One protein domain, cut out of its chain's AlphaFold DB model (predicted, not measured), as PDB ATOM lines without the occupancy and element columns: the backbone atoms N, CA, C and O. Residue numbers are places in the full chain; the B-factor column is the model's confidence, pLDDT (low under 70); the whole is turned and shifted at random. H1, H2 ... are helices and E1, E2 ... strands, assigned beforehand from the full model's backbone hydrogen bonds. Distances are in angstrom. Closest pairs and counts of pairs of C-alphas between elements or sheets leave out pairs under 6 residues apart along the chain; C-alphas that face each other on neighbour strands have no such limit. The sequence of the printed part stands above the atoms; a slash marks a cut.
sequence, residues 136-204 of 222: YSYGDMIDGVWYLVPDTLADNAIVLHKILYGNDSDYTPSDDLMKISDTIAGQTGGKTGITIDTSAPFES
ATOM      1  N   TYR A 136     251.784 208.252 126.846       90.31
ATOM      2  CA  TYR A 136     252.059 209.663 126.573       90.31
ATOM      3  C   TYR A 136     250.808 210.368 126.043       90.31
ATOM      4  O   TYR A 136     250.896 211.320 125.260       90.31
ATOM      5  N   SER A 137     249.636 209.876 126.445       92.06
ATOM      6  CA  SER A 137     248.339 210.472 126.154       92.06
ATOM      7  C   SER A 137     247.284 210.084 127.179       92.06
ATOM      8  O   SER A 137     247.435 209.128 127.938       92.06
ATOM      9  N   TYR A 138     246.202 210.852 127.211       89.94
ATOM     10  CA  TYR A 138     245.047 210.602 128.059       89.94
ATOM     11  C   TYR A 138     243.766 211.081 127.373       89.94
ATOM     12  O   TYR A 138     243.791 211.921 126.474       89.94
ATOM     13  N   GLY A 139     242.631 210.505 127.768       90.56
ATOM     14  CA  GLY A 139     241.324 210.951 127.292       90.56
ATOM     15  C   GLY A 139     240.835 212.155 128.091       90.56
ATOM     16  O   GLY A 139     240.911 212.130 129.319       90.56
ATOM     17  N   ASP A 140     240.292 213.164 127.414       89.31
ATOM     18  CA  ASP A 140     239.706 214.343 128.057       89.31
ATOM     19  C   ASP A 140     238.438 214.832 127.333       89.31
ATOM     20  O   ASP A 140     238.253 214.596 126.137       89.31
ATOM     21  N   MET A 141     237.547 215.498 128.069       88.75
ATOM     22  CA  MET A 141     236.320 216.107 127.550       88.75
ATOM     23  C   MET A 141     236.505 217.621 127.444       88.75
ATOM     24  O   MET A 141     236.374 218.341 128.432       88.75
ATOM     25  N   ILE A 142     236.734 218.112 126.230       88.38
ATOM     26  CA  ILE A 142     236.924 219.538 125.948       88.38
ATOM     27  C   ILE A 142     235.651 220.055 125.281       88.38
ATOM     28  O   ILE A 142     235.239 219.550 124.235       88.38
ATOM     29  N   ASP A 143     234.982 221.016 125.921       91.88
ATOM     30  CA  ASP A 143     233.712 221.598 125.460       91.88
ATOM     31  C   ASP A 143     232.620 220.553 125.142       91.88
ATOM     32  O   ASP A 143     231.826 220.695 124.211       91.88
ATOM     33  N   GLY A 144     232.570 219.476 125.933       88.25
ATOM     34  CA  GLY A 144     231.585 218.401 125.773       88.25
ATOM     35  C   GLY A 144     231.905 217.400 124.658       88.25
ATOM     36  O   GLY A 144     231.073 216.541 124.366       88.25
ATOM     37  N   VAL A 145     233.097 217.474 124.062       86.38
ATOM     38  CA  VAL A 145     233.586 216.539 123.042       86.38
ATOM     39  C   VAL A 145     234.785 215.767 123.589       86.38
ATOM     40  O   VAL A 145     235.661 216.343 124.227       86.38
ATOM     41  N   TRP A 146     234.814 214.456 123.347       85.12
ATOM     42  CA  TRP A 146     235.920 213.600 123.771       85.12
ATOM     43  C   TRP A 146     237.118 213.729 122.823       85.12
ATOM     44  O   TRP A 146     236.956 213.615 121.605       85.12
ATOM     45  N   TYR A 147     238.312 213.899 123.388       86.62
ATOM     46  CA  TYR A 147     239.589 213.932 122.680       86.62
ATOM     47  C   TYR A 147     240.582 212.955 123.311       86.62
ATOM     48  O   TYR A 147     240.610 212.779 124.528       86.62
ATOM     49  N   LEU A 148     241.448 212.377 122.477       89.00
ATOM     50  CA  LEU A 148     242.691 211.760 122.929       89.00
ATOM     51  C   LEU A 148     243.792 212.823 122.881       89.00
ATOM     52  O   LEU A 148     244.210 213.239 121.799       89.00
ATOM     53  N   VAL A 149     244.223 213.285 124.049       93.00
ATOM     54  CA  VAL A 149     245.153 214.404 124.208       93.00
ATOM     55  C   VAL A 149     246.565 213.864 124.451       93.00
ATOM     56  O   VAL A 149     246.734 213.018 125.330       93.00
ATOM     57  N   PRO A 150     247.592 214.310 123.704       94.31
ATOM     58  CA  PRO A 150     248.973 213.964 124.021       94.31
ATOM     59  C   PRO A 150     249.406 214.641 125.330       94.31
ATOM     60  O   PRO A 150     249.164 215.832 125.510       94.31
ATOM     61  N   ASP A 151     250.091 213.906 126.210       93.81
ATOM     62  CA  ASP A 151     250.634 214.462 127.461       93.81
ATOM     63  C   ASP A 151     251.663 215.557 127.164       93.81
ATOM     64  O   ASP A 151     251.582 216.664 127.691       93.81
ATOM     65  N   THR A 152     252.559 215.276 126.213       95.50
ATOM     66  CA  THR A 152     253.270 216.300 125.447       95.50
ATOM     67  C   THR A 152     253.202 215.957 123.960       95.50
ATOM     68  O   THR A 152     253.365 214.799 123.547       95.50
ATOM     69  N   LEU A 153     252.963 216.959 123.115       96.56
ATOM     70  CA  LEU A 153     253.046 216.777 121.664       96.56
ATOM     71  C   LEU A 153     254.508 216.581 121.227       96.56
ATOM     72  O   LEU A 153     254.775 215.825 120.293       96.56
ATOM     73  N   ALA A 154     255.445 217.239 121.917       97.38
ATOM     74  CA  ALA A 154     256.872 217.171 121.624       97.38
ATOM     75  C   ALA A 154     257.446 215.754 121.782       97.38
ATOM     76  O   ALA A 154     258.122 215.278 120.869       97.38
ATOM     77  N   ASP A 155     257.137 215.048 122.877       96.25
ATOM     78  CA  ASP A 155     257.639 213.684 123.093       96.25
ATOM     79  C   ASP A 155     257.102 212.731 122.019       96.25
ATOM     80  O   ASP A 155     257.864 211.979 121.414       96.25
ATOM     81  N   ASN A 156     255.806 212.825 121.700       95.75
ATOM     82  CA  ASN A 156     255.190 212.037 120.631       95.75
ATOM     83  C   ASN A 156     255.857 212.281 119.266       95.75
ATOM     84  O   ASN A 156     256.066 211.334 118.509       95.75
ATOM     85  N   ALA A 157     256.230 213.526 118.956       96.38
ATOM     86  CA  ALA A 157     256.941 213.852 117.722       96.38
ATOM     87  C   ALA A 157     258.361 213.265 117.695       96.38
ATOM     88  O   ALA A 157     258.772 212.713 116.674       96.38
ATOM     89  N   ILE A 158     259.094 213.333 118.812       96.25
ATOM     90  CA  ILE A 158     260.436 212.740 118.931       96.25
ATOM     91  C   ILE A 158     260.374 211.228 118.707       96.25
ATOM     92  O   ILE A 158     261.151 210.688 117.917       96.25
ATOM     93  N   VAL A 159     259.433 210.539 119.357       95.56
ATOM     94  CA  VAL A 159     259.297 209.088 119.196       95.56
ATOM     95  C   VAL A 159     258.832 208.727 117.784       95.56
ATOM     96  O   VAL A 159     259.376 207.795 117.198       95.56
ATOM     97  N   LEU A 160     257.906 209.486 117.184       95.38
ATOM     98  CA  LEU A 160     257.496 209.275 115.791       95.38
ATOM     99  C   LEU A 160     258.677 209.401 114.819       95.38
ATOM    100  O   LEU A 160     258.806 208.595 113.902       95.38
ATOM    101  N   HIS A 161     259.567 210.371 115.030       96.31
ATOM    102  CA  HIS A 161     260.776 210.498 114.218       96.31
ATOM    103  C   HIS A 161     261.696 209.279 114.354       96.31
ATOM    104  O   HIS A 161     262.187 208.780 113.344       96.31
ATOM    105  N   LYS A 162     261.867 208.740 115.565       95.38
ATOM    106  CA  LYS A 162     262.632 207.501 115.766       95.38
ATOM    107  C   LYS A 162     261.972 206.280 115.123       95.38
ATOM    108  O   LYS A 162     262.670 205.447 114.560       95.38
ATOM    109  N   ILE A 163     260.642 206.197 115.149       92.94
ATOM    110  CA  ILE A 163     259.885 205.142 114.460       92.94
ATOM    111  C   ILE A 163     260.129 205.198 112.943       92.94
ATOM    112  O   ILE A 163     260.338 204.168 112.309       92.94
ATOM    113  N   LEU A 164     260.108 206.394 112.350       92.69
ATOM    114  CA  LEU A 164     260.204 206.566 110.896       92.69
ATOM    115  C   LEU A 164     261.639 206.493 110.359       92.69
ATOM    116  O   LEU A 164     261.848 206.021 109.241       92.69
ATOM    117  N   TYR A 165     262.613 206.988 111.122       94.38
ATOM    118  CA  TYR A 165     263.997 207.172 110.666       94.38
ATOM    119  C   TYR A 165     265.019 206.331 111.441       94.38
ATOM    120  O   TYR A 165     266.206 206.368 111.122       94.38
ATOM    121  N   GLY A 166     264.565 205.546 112.417       93.50
ATOM    122  CA  GLY A 166     265.399 204.718 113.280       93.50
ATOM    123  C   GLY A 166     265.845 205.425 114.563       93.50
ATOM    124  O   GLY A 166     265.741 206.643 114.715       93.50
ATOM    125  N   ASN A 167     266.382 204.635 115.496       94.50
ATOM    126  CA  ASN A 167     266.816 205.103 116.817       94.50
ATOM    127  C   ASN A 167     267.961 206.130 116.781       94.50
ATOM    128  O   ASN A 167     268.113 206.890 117.733       94.50
ATOM    129  N   ASP A 168     268.693 206.205 115.667       90.81
ATOM    130  CA  ASP A 168     269.755 207.188 115.433       90.81
ATOM    131  C   ASP A 168     269.225 208.557 114.955       90.81
ATOM    132  O   ASP A 168     270.012 209.456 114.657       90.81
ATOM    133  N   SER A 169     267.900 208.732 114.858       91.56
ATOM    134  CA  SER A 169     267.270 210.010 114.516       91.56
ATOM    135  C   SER A 169     267.672 211.114 115.501       91.56
ATOM    136  O   SER A 169     267.353 211.050 116.687       91.56
ATOM    137  N   ASP A 170     268.268 212.186 114.981       90.75
ATOM    138  CA  ASP A 170     268.700 213.385 115.712       90.75
ATOM    139  C   ASP A 170     267.633 214.495 115.746       90.75
ATOM    140  O   ASP A 170     267.918 215.660 116.038       90.75
ATOM    141  N   TYR A 171     266.382 214.133 115.443       95.75
ATOM    142  CA  TYR A 171     265.273 215.072 115.389       95.75
ATOM    143  C   TYR A 171     265.145 215.893 116.674       95.75
ATOM    144  O   TYR A 171     264.955 215.366 117.770       95.75
ATOM    145  N   THR A 172     265.170 217.211 116.494       95.50
ATOM    146  CA  THR A 172     264.907 218.190 117.543       95.50
ATOM    147  C   THR A 172     263.610 218.929 117.207       95.50
ATOM    148  O   THR A 172     263.516 219.504 116.115       95.50
ATOM    149  N   PRO A 173     262.611 218.941 118.110       96.62
ATOM    150  CA  PRO A 173     261.410 219.753 117.957       96.62
ATOM    151  C   PRO A 173     261.728 221.215 117.632       96.62
ATOM    152  O   PRO A 173     262.620 221.814 118.230       96.62
ATOM    153  N   SER A 174     260.976 221.807 116.704       97.69
ATOM    154  CA  SER A 174     261.092 223.241 116.424       97.69
ATOM    155  C   SER A 174     260.512 224.078 117.566       97.69
ATOM    156  O   SER A 174     259.605 223.632 118.269       97.69
ATOM    157  N   ASP A 175     260.955 225.332 117.694       98.06
ATOM    158  CA  ASP A 175     260.394 226.283 118.666       98.06
ATOM    159  C   ASP A 175     258.870 226.404 118.554       98.06
ATOM    160  O   ASP A 175     258.175 226.571 119.553       98.06
ATOM    161  N   ASP A 176     258.331 226.320 117.338       98.19
ATOM    162  CA  ASP A 176     256.889 226.396 117.118       98.19
ATOM    163  C   ASP A 176     256.171 225.125 117.575       98.19
ATOM    164  O   ASP A 176     255.118 225.227 118.203       98.19
ATOM    165  N   LEU A 177     256.751 223.940 117.350       97.44
ATOM    166  CA  LEU A 177     256.207 222.695 117.896       97.44
ATOM    167  C   LEU A 177     256.222 222.717 119.429       97.44
ATOM    168  O   LEU A 177     255.238 222.322 120.050       97.44
ATOM    169  N   MET A 178     257.298 223.228 120.030       98.06
ATOM    170  CA  MET A 178     257.407 223.386 121.481       98.06
ATOM    171  C   MET A 178     256.322 224.322 122.022       98.06
ATOM    172  O   MET A 178     255.589 223.944 122.932       98.06
ATOM    173  N   LYS A 179     256.129 225.497 121.404       98.00
ATOM    174  CA  LYS A 179     255.052 226.431 121.784       98.00
ATOM    175  C   LYS A 179     253.668 225.793 121.669       98.00
ATOM    176  O   LYS A 179     252.826 226.020 122.535       98.00
ATOM    177  N   ILE A 180     253.413 225.027 120.606       97.75
ATOM    178  CA  ILE A 180     252.134 224.325 120.422       97.75
ATOM    179  C   ILE A 180     251.955 223.269 121.514       97.75
ATOM    180  O   ILE A 180     250.892 223.220 122.126       97.75
ATOM    181  N   SER A 181     252.988 222.469 121.790       97.44
ATOM    182  CA  SER A 181     252.967 221.450 122.844       97.44
ATOM    183  C   SER A 181     252.629 222.064 124.202       97.44
ATOM    184  O   SER A 181     251.704 221.604 124.866       97.44
ATOM    185  N   ASP A 182     253.307 223.150 124.573       97.44
ATOM    186  CA  ASP A 182     253.072 223.837 125.846       97.44
ATOM    187  C   ASP A 182     251.690 224.511 125.894       97.44
ATOM    188  O   ASP A 182     251.054 224.560 126.947       97.44
ATOM    189  N   THR A 183     251.186 225.000 124.753       96.81
ATOM    190  CA  THR A 183     249.830 225.564 124.652       96.81
ATOM    191  C   THR A 183     248.767 224.496 124.892       96.81
ATOM    192  O   THR A 183     247.830 224.745 125.648       96.81
ATOM    193  N   ILE A 184     248.918 223.314 124.281       95.12
ATOM    194  CA  ILE A 184     248.020 222.173 124.505       95.12
ATOM    195  C   ILE A 184     248.054 221.798 125.986       95.12
ATOM    196  O   ILE A 184     247.014 221.809 126.637       95.12
ATOM    197  N   ALA A 185     249.249 221.584 126.542       95.06
ATOM    198  CA  ALA A 185     249.428 221.225 127.944       95.06
ATOM    199  C   ALA A 185     248.775 222.237 128.901       95.06
ATOM    200  O   ALA A 185     248.095 221.850 129.850       95.06
ATOM    201  N   GLY A 186     248.909 223.536 128.617       94.69
ATOM    202  CA  GLY A 186     248.279 224.601 129.399       94.69
ATOM    203  C   GLY A 186     246.747 224.603 129.348       94.69
ATOM    204  O   GLY A 186     246.113 225.067 130.295       94.69
ATOM    205  N   GLN A 187     246.145 224.088 128.273       93.25
ATOM    206  CA  GLN A 187     244.689 223.985 128.120       93.25
ATOM    207  C   GLN A 187     244.122 222.694 128.713       93.25
ATOM    208  O   GLN A 187     242.990 222.699 129.191       93.25
ATOM    209  N   THR A 188     244.894 221.608 128.684       93.38
ATOM    210  CA  THR A 188     244.406 220.256 128.996       93.38
ATOM    211  C   THR A 188     244.995 219.668 130.278       93.38
ATOM    212  O   THR A 188     244.634 218.560 130.664       93.38
ATOM    213  N   GLY A 189     245.925 220.365 130.939       92.06
ATOM    214  CA  GLY A 189     246.612 219.871 132.138       92.06
ATOM    215  C   GLY A 189     247.725 218.854 131.863       92.06
ATOM    216  O   GLY A 189     248.083 218.102 132.769       92.06
ATOM    217  N   GLY A 190     248.253 218.823 130.635       92.50
ATOM    218  CA  GLY A 190     249.393 217.985 130.247       92.50
ATOM    219  C   GLY A 190     250.730 218.516 130.776       92.50
ATOM    220  O   GLY A 190     250.786 219.460 131.573       92.50
ATOM    221  N   LYS A 191     251.837 217.940 130.305       94.88
ATOM    222  CA  LYS A 191     253.197 218.373 130.659       94.88
ATOM    223  C   LYS A 191     253.784 219.327 129.615       94.88
ATOM    224  O   LYS A 191     253.445 219.302 128.438       94.88
ATOM    225  N   THR A 192     254.712 220.169 130.056       95.19
ATOM    226  CA  THR A 192     255.443 221.116 129.198       95.19
ATOM    227  C   THR A 192     256.874 220.657 128.962       95.19
ATOM    228  O   THR A 192     257.479 220.038 129.843       95.19
ATOM    229  N   GLY A 193     257.457 221.052 127.833       94.81
ATOM    230  CA  GLY A 193     258.816 220.662 127.467       94.81
ATOM    231  C   GLY A 193     258.940 219.203 127.003       94.81
ATOM    232  O   GLY A 193     257.955 218.552 126.668       94.81
ATOM    233  N   ILE A 194     260.180 218.708 126.966       96.25
ATOM    234  CA  ILE A 194     260.505 217.308 126.648       96.25
ATOM    235  C   ILE A 194     260.599 216.534 127.961       96.25
ATOM    236  O   ILE A 194     261.334 216.949 128.862       96.25
ATOM    237  N   THR A 195     259.878 215.420 128.069       95.62
ATOM    238  CA  THR A 195     259.810 214.624 129.306       95.62
ATOM    239  C   THR A 195     260.362 213.209 129.160       95.62
ATOM    240  O   THR A 195     260.631 212.555 130.168       95.62
ATOM    241  N   ILE A 196     260.592 212.752 127.926       93.81
ATOM    242  CA  ILE A 196     261.192 211.444 127.644       93.81
ATOM    243  C   ILE A 196     262.725 211.464 127.682       93.81
ATOM    244  O   ILE A 196     263.373 212.482 127.432       93.81
ATOM    245  N   ASP A 197     263.319 210.292 127.908       94.25
ATOM    246  CA  ASP A 197     264.745 210.058 127.666       94.25
ATOM    247  C   ASP A 197     265.059 210.018 126.160       94.25
ATOM    248  O   ASP A 197     265.054 208.981 125.505       94.25
ATOM    249  N   THR A 198     265.407 211.164 125.585       92.38
ATOM    250  CA  THR A 198     265.743 211.255 124.153       92.38
ATOM    251  C   THR A 198     266.879 210.333 123.684       92.38
ATOM    252  O   THR A 198     267.014 210.148 122.477       92.38
ATOM    253  N   SER A 199     267.642 209.692 124.574       91.50
ATOM    254  CA  SER A 199     268.646 208.684 124.207       91.50
ATOM    255  C   SER A 199     268.107 207.249 124.126       91.50
ATOM    256  O   SER A 199     268.738 206.398 123.499       91.50
ATOM    257  N   ALA A 200     266.939 206.964 124.707       93.75
ATOM    258  CA  ALA A 200     266.372 205.620 124.726       93.75
ATOM    259  C   ALA A 200     265.779 205.218 123.359       93.75
ATOM    260  O   ALA A 200     265.281 206.076 122.617       93.75
ATOM    261  N   PRO A 201     265.799 203.922 123.005       93.88
ATOM    262  CA  PRO A 201     265.206 203.437 121.762       93.88
ATOM    263  C   PRO A 201     263.674 203.586 121.767       93.88
ATOM    264  O   PRO A 201     263.051 203.514 122.831       93.88
ATOM    265  N   PHE A 202     263.051 203.789 120.600       92.56
ATOM    266  CA  PHE A 202     261.608 204.041 120.492       92.56
ATOM    267  C   PHE A 202     260.768 202.895 121.058       92.56
ATOM    268  O   PHE A 202     259.690 203.130 121.595       92.56
ATOM    269  N   GLU A 203     261.285 201.670 120.990       92.31
ATOM    270  CA  GLU A 203     260.665 200.462 121.519       92.31
ATOM    271  C   GLU A 203     260.383 200.564 123.024       92.31
ATOM    272  O   GLU A 203     259.415 199.982 123.498       92.31
ATOM    273  N   SER A 204     261.165 201.355 123.769       92.25
ATOM    274  CA  SER A 204     260.926 201.605 125.200       92.25
ATOM    275  C   SER A 204     259.667 202.433 125.486       92.25
ATOM    276  O   SER A 204     259.191 202.456 126.621       92.25
TER     277      SER A 204
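This is residues 136 to 204 of the 222 residues of the protein "LytR_cpsA_psr domain-containing protein" of Eubacterium callanderi (UniProt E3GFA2). A two-stranded hairpin, E1 and E2, lies at one end of a long, narrow shape, and helix H1 follows straight after it toward the other end. The second helix, H2, crosses over near the place where hairpin and H1 join: its residue Ser 181 comes close to the first residue of H1, and its last residue, Thr 188, comes near both strands, while a tail without named elements, residues 189 to 204, completes the printed part. The printed part has 69 residues, with two named strands and then two named helices in the order E1, E2, H1, H2; the sheet has the order E1 - E2 and is antiparallel, and the class is mixed, helices and strands. It is only just compact, close to loose, with a radius of gyration of the C-alphas of 12.8 A, and it is elongated, spanning 41 by 24 by 17 A.

Strands E1, residues 137 to 142, and E2, residues 145 to 150, form a hairpin with a tight link, antiparallel at 150 degrees between their directions. N 140 and O 147 are 2.9 A apart and N 147 and O 140 are 2.8 A apart, both within hydrogen-bond range. H2, residues 175 to 188, comes nearest to the sheet at Thr 188, whose C-alpha is 7.6 A from that of Asp 140 in E1 and 7.6 A from that of Val 149 in E2. A tight link joins E2 to H1, residues 153 to 165; their closest C-alphas are those of Pro 150 and Asn 156, 7.3 A apart. H1 touches H2 with residues 153 to 154 alone, and the closest C-alphas are those of Leu 153 and Ser 181, 4.8 A apart. The two helices run opposite ways at a steep tilt of 51 degrees. E1 and H1 are apart. In H1 and H2 every O i to N i+4 pair is within hydrogen-bond range.

E1 begins at C-alpha 137, (248.339, 210.472, 126.154), and is 14.6 A long from first to last C-alpha. E2 is 15.6 A long. H1 begins at C-alpha 153, (253.046, 216.777, 121.664), and is 18.3 A long. H2 is 20.0 A long and ends at C-alpha 188, (244.406, 220.256, 128.996).

The two C-alphas farthest apart are those of Gly 144 and Asp 168, at 41.1 A. The link from H1 to H2, with 9 residues, is short, and no link is long. The printed part has no cut. The mean pLDDT of the printed part is 93.8, and no printed residue is under 70.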